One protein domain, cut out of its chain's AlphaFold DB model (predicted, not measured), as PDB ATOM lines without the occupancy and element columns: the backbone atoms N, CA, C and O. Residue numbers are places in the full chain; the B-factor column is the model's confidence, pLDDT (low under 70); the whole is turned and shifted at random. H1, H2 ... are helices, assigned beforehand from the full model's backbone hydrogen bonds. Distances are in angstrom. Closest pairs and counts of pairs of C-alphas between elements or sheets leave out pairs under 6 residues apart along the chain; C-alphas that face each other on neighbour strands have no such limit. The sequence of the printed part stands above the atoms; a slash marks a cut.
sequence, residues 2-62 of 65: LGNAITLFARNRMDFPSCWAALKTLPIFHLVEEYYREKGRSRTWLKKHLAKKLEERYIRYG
ATOM      1  N   LEU A   2      38.158  26.832  -5.687       79.56
ATOM      2  CA  LEU A   2      39.337  25.995  -5.415       79.56
ATOM      3  C   LEU A   2      39.027  24.557  -4.959       79.56
ATOM      4  O   LEU A   2      39.683  23.614  -5.385       79.56
ATOM      5  N   GLY A   3      37.997  24.377  -4.126       79.94
ATOM      6  CA  GLY A   3      37.587  23.051  -3.653       79.94
ATOM      7  C   GLY A   3      37.165  22.094  -4.776       79.94
ATOM      8  O   GLY A   3      37.434  20.898  -4.680       79.94
ATOM      9  N   ASN A   4      36.570  22.609  -5.858       83.31
ATOM     10  CA  ASN A   4      36.175  21.797  -7.014       83.31
ATOM     11  C   ASN A   4      37.401  21.385  -7.836       83.31
ATOM     12  O   ASN A   4      37.506  20.224  -8.216       83.31
ATOM     13  N   ALA A   5      38.362  22.297  -8.027       83.50
ATOM     14  CA  ALA A   5      39.629  21.983  -8.688       83.50
ATOM     15  C   ALA A   5      40.416  20.907  -7.919       83.50
ATOM     16  O   ALA A   5      40.819  19.907  -8.499       83.50
ATOM     17  N   ILE A   6      40.536  21.042  -6.594       83.69
ATOM     18  CA  ILE A   6      41.203  20.041  -5.738       83.69
ATOM     19  C   ILE A   6      40.495  18.684  -5.812       83.69
ATOM     20  O   ILE A   6      41.144  17.643  -5.843       83.69
ATOM     21  N   THR A   7      39.162  18.687  -5.876       85.56
ATOM     22  CA  THR A   7      38.376  17.458  -6.060       85.56
ATOM     23  C   THR A   7      38.674  16.800  -7.404       85.56
ATOM     24  O   THR A   7      38.869  15.588  -7.458       85.56
ATOM     25  N   LEU A   8      38.733  17.583  -8.484       86.88
ATOM     26  CA  LEU A   8      39.079  17.087  -9.814       86.88
ATOM     27  C   LEU A   8      40.493  16.493  -9.831       86.88
ATOM     28  O   LEU A   8      40.685  15.395 -10.346       86.88
ATOM     29  N   PHE A   9      41.465  17.173  -9.226       87.94
ATOM     30  CA  PHE A   9      42.842  16.690  -9.146       87.94
ATOM     31  C   PHE A   9      42.965  15.379  -8.367       87.94
ATOM     32  O   PHE A   9      43.599  14.443  -8.851       87.94
ATOM     33  N   ALA A  10      42.293  15.276  -7.214       86.75
ATOM     34  CA  ALA A  10      42.268  14.048  -6.419       86.75
ATOM     35  C   ALA A  10      41.676  12.867  -7.211       86.75
ATOM     36  O   ALA A  10      42.209  11.762  -7.171       86.75
ATOM     37  N   ARG A  11      40.611  13.100  -7.995       85.25
ATOM     38  CA  ARG A  11      40.005  12.065  -8.857       85.25
ATOM     39  C   ARG A  11      40.938  11.603  -9.977       85.25
ATOM     40  O   ARG A  11      40.927  10.426 -10.314       85.25
ATOM     41  N   ASN A  12      41.747  12.509 -10.520       87.38
ATOM     42  CA  ASN A  12      42.705  12.217 -11.592       87.38
ATOM     43  C   ASN A  12      44.057  11.692 -11.085       87.38
ATOM     44  O   ASN A  12      44.989  11.564 -11.872       87.38
ATOM     45  N   ARG A  13      44.184  11.391  -9.785       83.62
ATOM     46  CA  ARG A  13      45.427  10.910  -9.162       83.62
ATOM     47  C   ARG A  13      46.643  11.813  -9.429       83.62
ATOM     48  O   ARG A  13      47.768  11.324  -9.494       83.62
ATOM     49  N   MET A  14      46.427  13.121  -9.544       87.56
ATOM     50  CA  MET A  14      47.520  14.067  -9.745       87.56
ATOM     51  C   MET A  14      48.332  14.261  -8.462       87.56
ATOM     52  O   MET A  14      47.793  14.622  -7.414       87.56
ATOM     53  N   ASP A  15      49.649  14.111  -8.565       86.25
ATOM     54  CA  ASP A  15      50.567  14.473  -7.496       86.25
ATOM     55  C   ASP A  15      50.509  15.984  -7.212       86.25
ATOM     56  O   ASP A  15      50.170  16.816  -8.065       86.25
ATOM     57  N   PHE A  16      50.822  16.370  -5.973       87.25
ATOM     58  CA  PHE A  16      50.720  17.767  -5.559       87.25
ATOM     59  C   PHE A  16      51.554  18.742  -6.421       87.25
ATOM     60  O   PHE A  16      51.038  19.818  -6.738       87.25
ATOM     61  N   PRO A  17      52.800  18.424  -6.832       89.31
ATOM     62  CA  PRO A  17      53.563  19.261  -7.759       89.31
ATOM     63  C   PRO A  17      52.807  19.583  -9.054       89.31
ATOM     64  O   PRO A  17      52.706  20.763  -9.411       89.31
ATOM     65  N   SER A  18      52.210  18.580  -9.705       89.00
ATOM     66  CA  SER A  18      51.422  18.772 -10.929       89.00
ATOM     67  C   SER A  18      50.146  19.567 -10.669       89.00
ATOM     68  O   SER A  18      49.813  20.468 -11.440       89.00
ATOM     69  N   CYS A  19      49.466  19.317  -9.545       89.06
ATOM     70  CA  CYS A  19      48.307  20.110  -9.120       89.06
ATOM     71  C   CYS A  19      48.665  21.589  -8.942       89.06
ATOM     72  O   CYS A  19      47.932  22.478  -9.368       89.06
ATOM     73  N   TRP A  20      49.799  21.864  -8.298       90.25
ATOM     74  CA  TRP A  20      50.267  23.221  -8.052       90.25
ATOM     75  C   TRP A  20      50.665  23.928  -9.349       90.25
ATOM     76  O   TRP A  20      50.377  25.112  -9.514       90.25
ATOM     77  N   ALA A  21      51.292  23.215 -10.287       91.06
ATOM     78  CA  ALA A  21      51.577  23.743 -11.615       91.06
ATOM     79  C   ALA A  21      50.284  24.081 -12.372       91.06
ATOM     80  O   ALA A  21      50.147  25.209 -12.837       91.06
ATOM     81  N   ALA A  22      49.318  23.159 -12.404       89.62
ATOM     82  CA  ALA A  22      48.028  23.349 -13.065       89.62
ATOM     83  C   ALA A  22      47.191  24.476 -12.439       89.62
ATOM     84  O   ALA A  22      46.505  25.207 -13.141       89.62
ATOM     85  N   LEU A  23      47.257  24.667 -11.118       87.25
ATOM     86  CA  LEU A  23      46.595  25.800 -10.470       87.25
ATOM     87  C   LEU A  23      47.174  27.134 -10.933       87.25
ATOM     88  O   LEU A  23      46.407  28.050 -11.204       87.25
ATOM     89  N   LYS A  24      48.503  27.236 -11.058       89.69
ATOM     90  CA  LYS A  24      49.179  28.465 -11.498       89.69
ATOM     91  C   LYS A  24      48.893  28.838 -12.953       89.69
ATOM     92  O   LYS A  24      49.050  30.003 -13.294       89.69
ATOM     93  N   THR A  25      48.512  27.883 -13.803       89.88
ATOM     94  CA  THR A  25      48.153  28.169 -15.202       89.88
ATOM     95  C   THR A  25      46.723  28.682 -15.351       89.88
ATOM     96  O   THR A  25      46.355  29.146 -16.429       89.88
ATOM     97  N   LEU A  26      45.905  28.633 -14.293       86.62
ATOM     98  CA  LEU A  26      44.547  29.158 -14.350       86.62
ATOM     99  C   LEU A  26      44.573  30.691 -14.474       86.62
ATOM    100  O   LEU A  26      45.236  31.353 -13.672       86.62
ATOM    101  N   PRO A  27      43.768  31.283 -15.374       87.25
ATOM    102  CA  PRO A  27      43.715  32.736 -15.550       87.25
ATOM    103  C   PRO A  27      43.256  33.465 -14.277       87.25
ATOM    104  O   PRO A  27      43.613  34.615 -14.051       87.25
ATOM    105  N   ILE A  28      42.524  32.773 -13.400       86.44
ATOM    106  CA  ILE A  28      42.017  33.293 -12.123       86.44
ATOM    107  C   ILE A  28      42.971  33.082 -10.937       86.44
ATOM    108  O   ILE A  28      42.621  33.423  -9.808       86.44
ATOM    109  N   PHE A  29      44.147  32.482 -11.135       87.94
ATOM    110  CA  PHE A  29      45.027  32.122 -10.019       87.94
ATOM    111  C   PHE A  29      45.526  33.343  -9.236       87.94
ATOM    112  O   PHE A  29      45.624  33.289  -8.011       87.94
ATOM    113  N   HIS A  30      45.760  34.464  -9.922       89.19
ATOM    114  CA  HIS A  30      46.158  35.722  -9.293       89.19
ATOM    115  C   HIS A  30      45.138  36.203  -8.244       89.19
ATOM    116  O   HIS A  30      45.536  36.609  -7.157       89.19
ATOM    117  N   LEU A  31      43.834  36.050  -8.511       90.62
ATOM    118  CA  LEU A  31      42.763  36.396  -7.565       90.62
ATOM    119  C   LEU A  31      42.795  35.513  -6.316       90.62
ATOM    120  O   LEU A  31      42.477  35.954  -5.214       90.62
ATOM    121  N   VAL A  32      43.188  34.247  -6.470       87.50
ATOM    122  CA  VAL A  32      43.362  33.330  -5.338       87.50
ATOM    123  C   VAL A  32      44.539  33.784  -4.481       87.50
ATOM    124  O   VAL A  32      44.417  33.837  -3.257       87.50
ATOM    125  N   GLU A  33      45.675  34.107  -5.100       89.50
ATOM    126  CA  GLU A  33      46.847  34.603  -4.373       89.50
ATOM    127  C   GLU A  33      46.536  35.911  -3.639       89.50
ATOM    128  O   GLU A  33      46.875  36.034  -2.462       89.50
ATOM    129  N   GLU A  34      45.838  36.838  -4.289       91.50
ATOM    130  CA  GLU A  34      45.403  38.105  -3.703       91.50
ATOM    131  C   GLU A  34      44.467  37.903  -2.510       91.50
ATOM    132  O   GLU A  34      44.773  38.378  -1.419       91.50
ATOM    133  N   TYR A  35      43.419  37.094  -2.663       91.31
ATOM    134  CA  TYR A  35      42.480  36.778  -1.585       91.31
ATOM    135  C   TYR A  35      43.173  36.240  -0.326       91.31
ATOM    136  O   TYR A  35      42.833  36.596   0.804       91.31
ATOM    137  N   TYR A  36      44.148  35.340  -0.490       89.56
ATOM    138  CA  TYR A  36      44.871  34.783   0.652       89.56
ATOM    139  C   TYR A  36      45.916  35.755   1.206       89.56
ATOM    140  O   TYR A  36      46.114  35.786   2.423       89.56
ATOM    141  N   ARG A  37      46.530  36.579   0.354       92.44
ATOM    142  CA  ARG A  37      47.448  37.646   0.765       92.44
ATOM    143  C   ARG A  37      46.739  38.696   1.620       92.44
ATOM    144  O   ARG A  37      47.256  39.034   2.679       92.44
ATOM    145  N   GLU A  38      45.551  39.143   1.220       94.38
ATOM    146  CA  GLU A  38      44.710  40.077   1.990       94.38
ATOM    147  C   GLU A  38      44.342  39.522   3.371       94.38
ATOM    148  O   GLU A  38      44.233  40.255   4.347       94.38
ATOM    149  N   LYS A  39      44.245  38.194   3.489       92.44
ATOM    150  CA  LYS A  39      44.041  37.488   4.762       92.44
ATOM    151  C   LYS A  39      45.324  37.272   5.573       92.44
ATOM    152  O   LYS A  39      45.326  36.455   6.498       92.44
ATOM    153  N   GLY A  40      46.423  37.926   5.202       93.19
ATOM    154  CA  GLY A  40      47.730  37.782   5.845       93.19
ATOM    155  C   GLY A  40      48.358  36.399   5.662       93.19
ATOM    156  O   GLY A  40      49.202  35.988   6.461       93.19
ATOM    157  N   ARG A  41      47.936  35.622   4.654       92.94
ATOM    158  CA  ARG A  41      48.490  34.289   4.383       92.94
ATOM    159  C   ARG A  41      49.570  34.381   3.318       92.94
ATOM    160  O   ARG A  41      49.371  34.929   2.239       92.94
ATOM    161  N   SER A  42      50.724  33.790   3.612       90.81
ATOM    162  CA  SER A  42      51.828  33.725   2.660       90.81
ATOM    163  C   SER A  42      51.572  32.693   1.559       90.81
ATOM    164  O   SER A  42      50.817  31.731   1.727       90.81
ATOM    165  N   ARG A  43      52.287  32.827   0.440       87.31
ATOM    166  CA  ARG A  43      52.281  31.829  -0.641       87.31
ATOM    167  C   ARG A  43      52.710  30.440  -0.157       87.31
ATOM    168  O   ARG A  43      52.141  29.431  -0.564       87.31
ATOM    169  N   THR A  44      53.683  30.386   0.752       90.38
ATOM    170  CA  THR A  44      54.127  29.142   1.399       90.38
ATOM    171  C   THR A  44      53.001  28.510   2.210       90.38
ATOM    172  O   THR A  44      52.810  27.294   2.152       90.38
ATOM    173  N   TRP A  45      52.222  29.324   2.930       92.75
ATOM    174  CA  TRP A  45      51.031  28.854   3.633       92.75
ATOM    175  C   TRP A  45      49.988  28.314   2.652       92.75
ATOM    176  O   TRP A  45      49.487  27.214   2.864       92.75
ATOM    177  N   LEU A  46      49.721  29.027   1.552       89.00
ATOM    178  CA  LEU A  46      48.776  28.589   0.522       89.00
ATOM    179  C   LEU A  46      49.188  27.235  -0.067       89.00
ATOM    180  O   LEU A  46      48.378  26.315  -0.116       89.00
ATOM    181  N   LYS A  47      50.465  27.067  -0.420       90.94
ATOM    182  CA  LYS A  47      50.997  25.794  -0.922       90.94
ATOM    183  C   LYS A  47      50.761  24.651   0.078       90.94
ATOM    184  O   LYS A  47      50.234  23.610  -0.304       90.94
ATOM    185  N   LYS A  48      51.072  24.857   1.364       92.00
ATOM    186  CA  LYS A  48      50.821  23.864   2.431       92.00
ATOM    187  C   LYS A  48      49.330  23.573   2.619       92.00
ATOM    188  O   LYS A  48      48.942  22.418   2.772       92.00
ATOM    189  N   HIS A  49      48.493  24.609   2.588       90.12
ATOM    190  CA  HIS A  49      47.044  24.487   2.724       90.12
ATOM    191  C   HIS A  49      46.450  23.611   1.618       90.12
ATOM    192  O   HIS A  49      45.618  22.746   1.888       90.12
ATOM    193  N   LEU A  50      46.912  23.795   0.383       88.25
ATOM    194  CA  LEU A  50      46.445  23.026  -0.766       88.25
ATOM    195  C   LEU A  50      46.932  21.588  -0.754       88.25
ATOM    196  O   LEU A  50      46.141  20.704  -1.064       88.25
ATOM    197  N   ALA A  51      48.182  21.353  -0.353       89.50
ATOM    198  CA  ALA A  51      48.711  20.003  -0.193       89.50
ATOM    199  C   ALA A  51      47.860  19.202   0.797       89.50
ATOM    200  O   ALA A  51      47.352  18.139   0.451       89.50
ATOM    201  N   LYS A  52      47.583  19.785   1.973       90.56
ATOM    202  CA  LYS A  52      46.710  19.172   2.981       90.56
ATOM    203  C   LYS A  52      45.302  18.914   2.441       90.56
ATOM    204  O   LYS A  52      44.724  17.861   2.679       90.56
ATOM    205  N   LYS A  53      44.722  19.870   1.708       88.25
ATOM    206  CA  LYS A  53      43.380  19.706   1.127       88.25
ATOM    207  C   LYS A  53      43.332  18.611   0.069       88.25
ATOM    208  O   LYS A  53      42.322  17.920  -0.013       88.25
ATOM    209  N   LEU A  54      44.382  18.472  -0.730       85.44
ATOM    210  CA  LEU A  54      44.497  17.413  -1.722       85.44
ATOM    211  C   LEU A  54      44.590  16.047  -1.030       85.44
ATOM    212  O   LEU A  54      43.783  15.174  -1.327       85.44
ATOM    213  N   GLU A  55      45.475  15.906  -0.045       86.06
ATOM    214  CA  GLU A  55      45.631  14.698   0.779       86.06
ATOM    215  C   GLU A  55      44.323  14.295   1.482       86.06
ATOM    216  O   GLU A  55      43.853  13.168   1.335       86.06
ATOM    217  N   GLU A  56      43.646  15.240   2.148       86.38
ATOM    218  CA  GLU A  56      42.335  15.009   2.776       86.38
ATOM    219  C   GLU A  56      41.285  14.490   1.780       86.38
ATOM    220  O   GLU A  56      40.355  13.780   2.175       86.38
ATOM    221  N   ARG A  57      41.369  14.897   0.507       82.94
ATOM    222  CA  ARG A  57      40.453  14.446  -0.548       82.94
ATOM    223  C   ARG A  57      40.861  13.099  -1.117       82.94
ATOM    224  O   ARG A  57      39.971  12.291  -1.345       82.94
ATOM    225  N   TYR A  58      42.151  12.823  -1.266       78.62
ATOM    226  CA  TYR A  58      42.641  11.482  -1.590       78.62
ATOM    227  C   TYR A  58      42.144  10.440  -0.586       78.62
ATOM    228  O   TYR A  58      41.553   9.440  -0.991       78.62
ATOM    229  N   ILE A  59      42.294  10.722   0.711       77.25
ATOM    230  CA  ILE A  59      41.825   9.842   1.789       77.25
ATOM    231  C   ILE A  59      40.299   9.691   1.729       77.25
ATOM    232  O   ILE A  59      39.785   8.577   1.724       77.25
ATOM    233  N   ARG A  60      39.551  10.802   1.617       72.88
ATOM    234  CA  ARG A  60      38.076  10.763   1.578       72.88
ATOM    235  C   ARG A  60      37.487  10.040   0.373       72.88
ATOM    236  O   ARG A  60      36.413   9.468   0.504       72.88
ATOM    237  N   TYR A  61      38.140  10.087  -0.783       70.19
ATOM    238  CA  TYR A  61      37.676   9.361  -1.966       70.19
ATOM    239  C   TYR A  61      38.118   7.891  -1.976       70.19
ATOM    240  O   TYR A  61      37.903   7.220  -2.980       70.19
ATOM    241  N   GLY A  62      38.717   7.383  -0.888       60.00
ATOM    242  CA  GLY A  62      39.196   6.000  -0.815       60.00
ATOM    243  C   GLY A  62      40.346   5.721  -1.786       60.00
ATOM    244  O   GLY A  62      40.542   4.587  -2.202       60.00
TER     245      GLY A  62
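What this domain is: This is residues 2 to 62 of the 65 residues of an uncharacterized protein of Pseudomonas furukawaii (UniProt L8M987). H1 and H2, two short helices, lie over one side of the long helix H4, and H3 stands steeply to H4 at its first residues, making a corner. The 61 printed residues hold four named helices, H1 to H4 in chain order, and no named strand: all helix. The whole is compact, radius of gyration of the C-alphas 11.5 A, with spans of 35 by 21 by 18 A.

Where its parts are: H1, residues 2 to 11, begins at C-alpha 2 (39.337, 25.995, -5.415) and measures 14.4 A. H2, residues 16 to 24, measures 12.3 A. H3, residues 29 to 38, measures 14.4 A. H4, residues 43 to 60, measures 25.5 A, ending at C-alpha 60 (38.076, 10.763, 1.578).

How they stand to each other: H4 is the hub. With residues 50 to 58 alone it touches H1 at a steep tilt of 49 degrees, closest C-alphas Ala 10 and Tyr 58, 5.5 A. With residues 47 to 54 alone it only just touches H2, 3 pairs of C-alphas within 8 A, closest Phe 16 and Ala 51, 6.2 A. With residues 43 to 46 alone it touches H3, closest C-alphas Glu 33 and Arg 43, 7.2 A. In H1, H2, H3 and H4 every O i to N i+4 pair is within hydrogen-bond range.

The domain as a whole: The printed part has no cut, and its three links are tight. Residue 62 alone has pLDDT under 70.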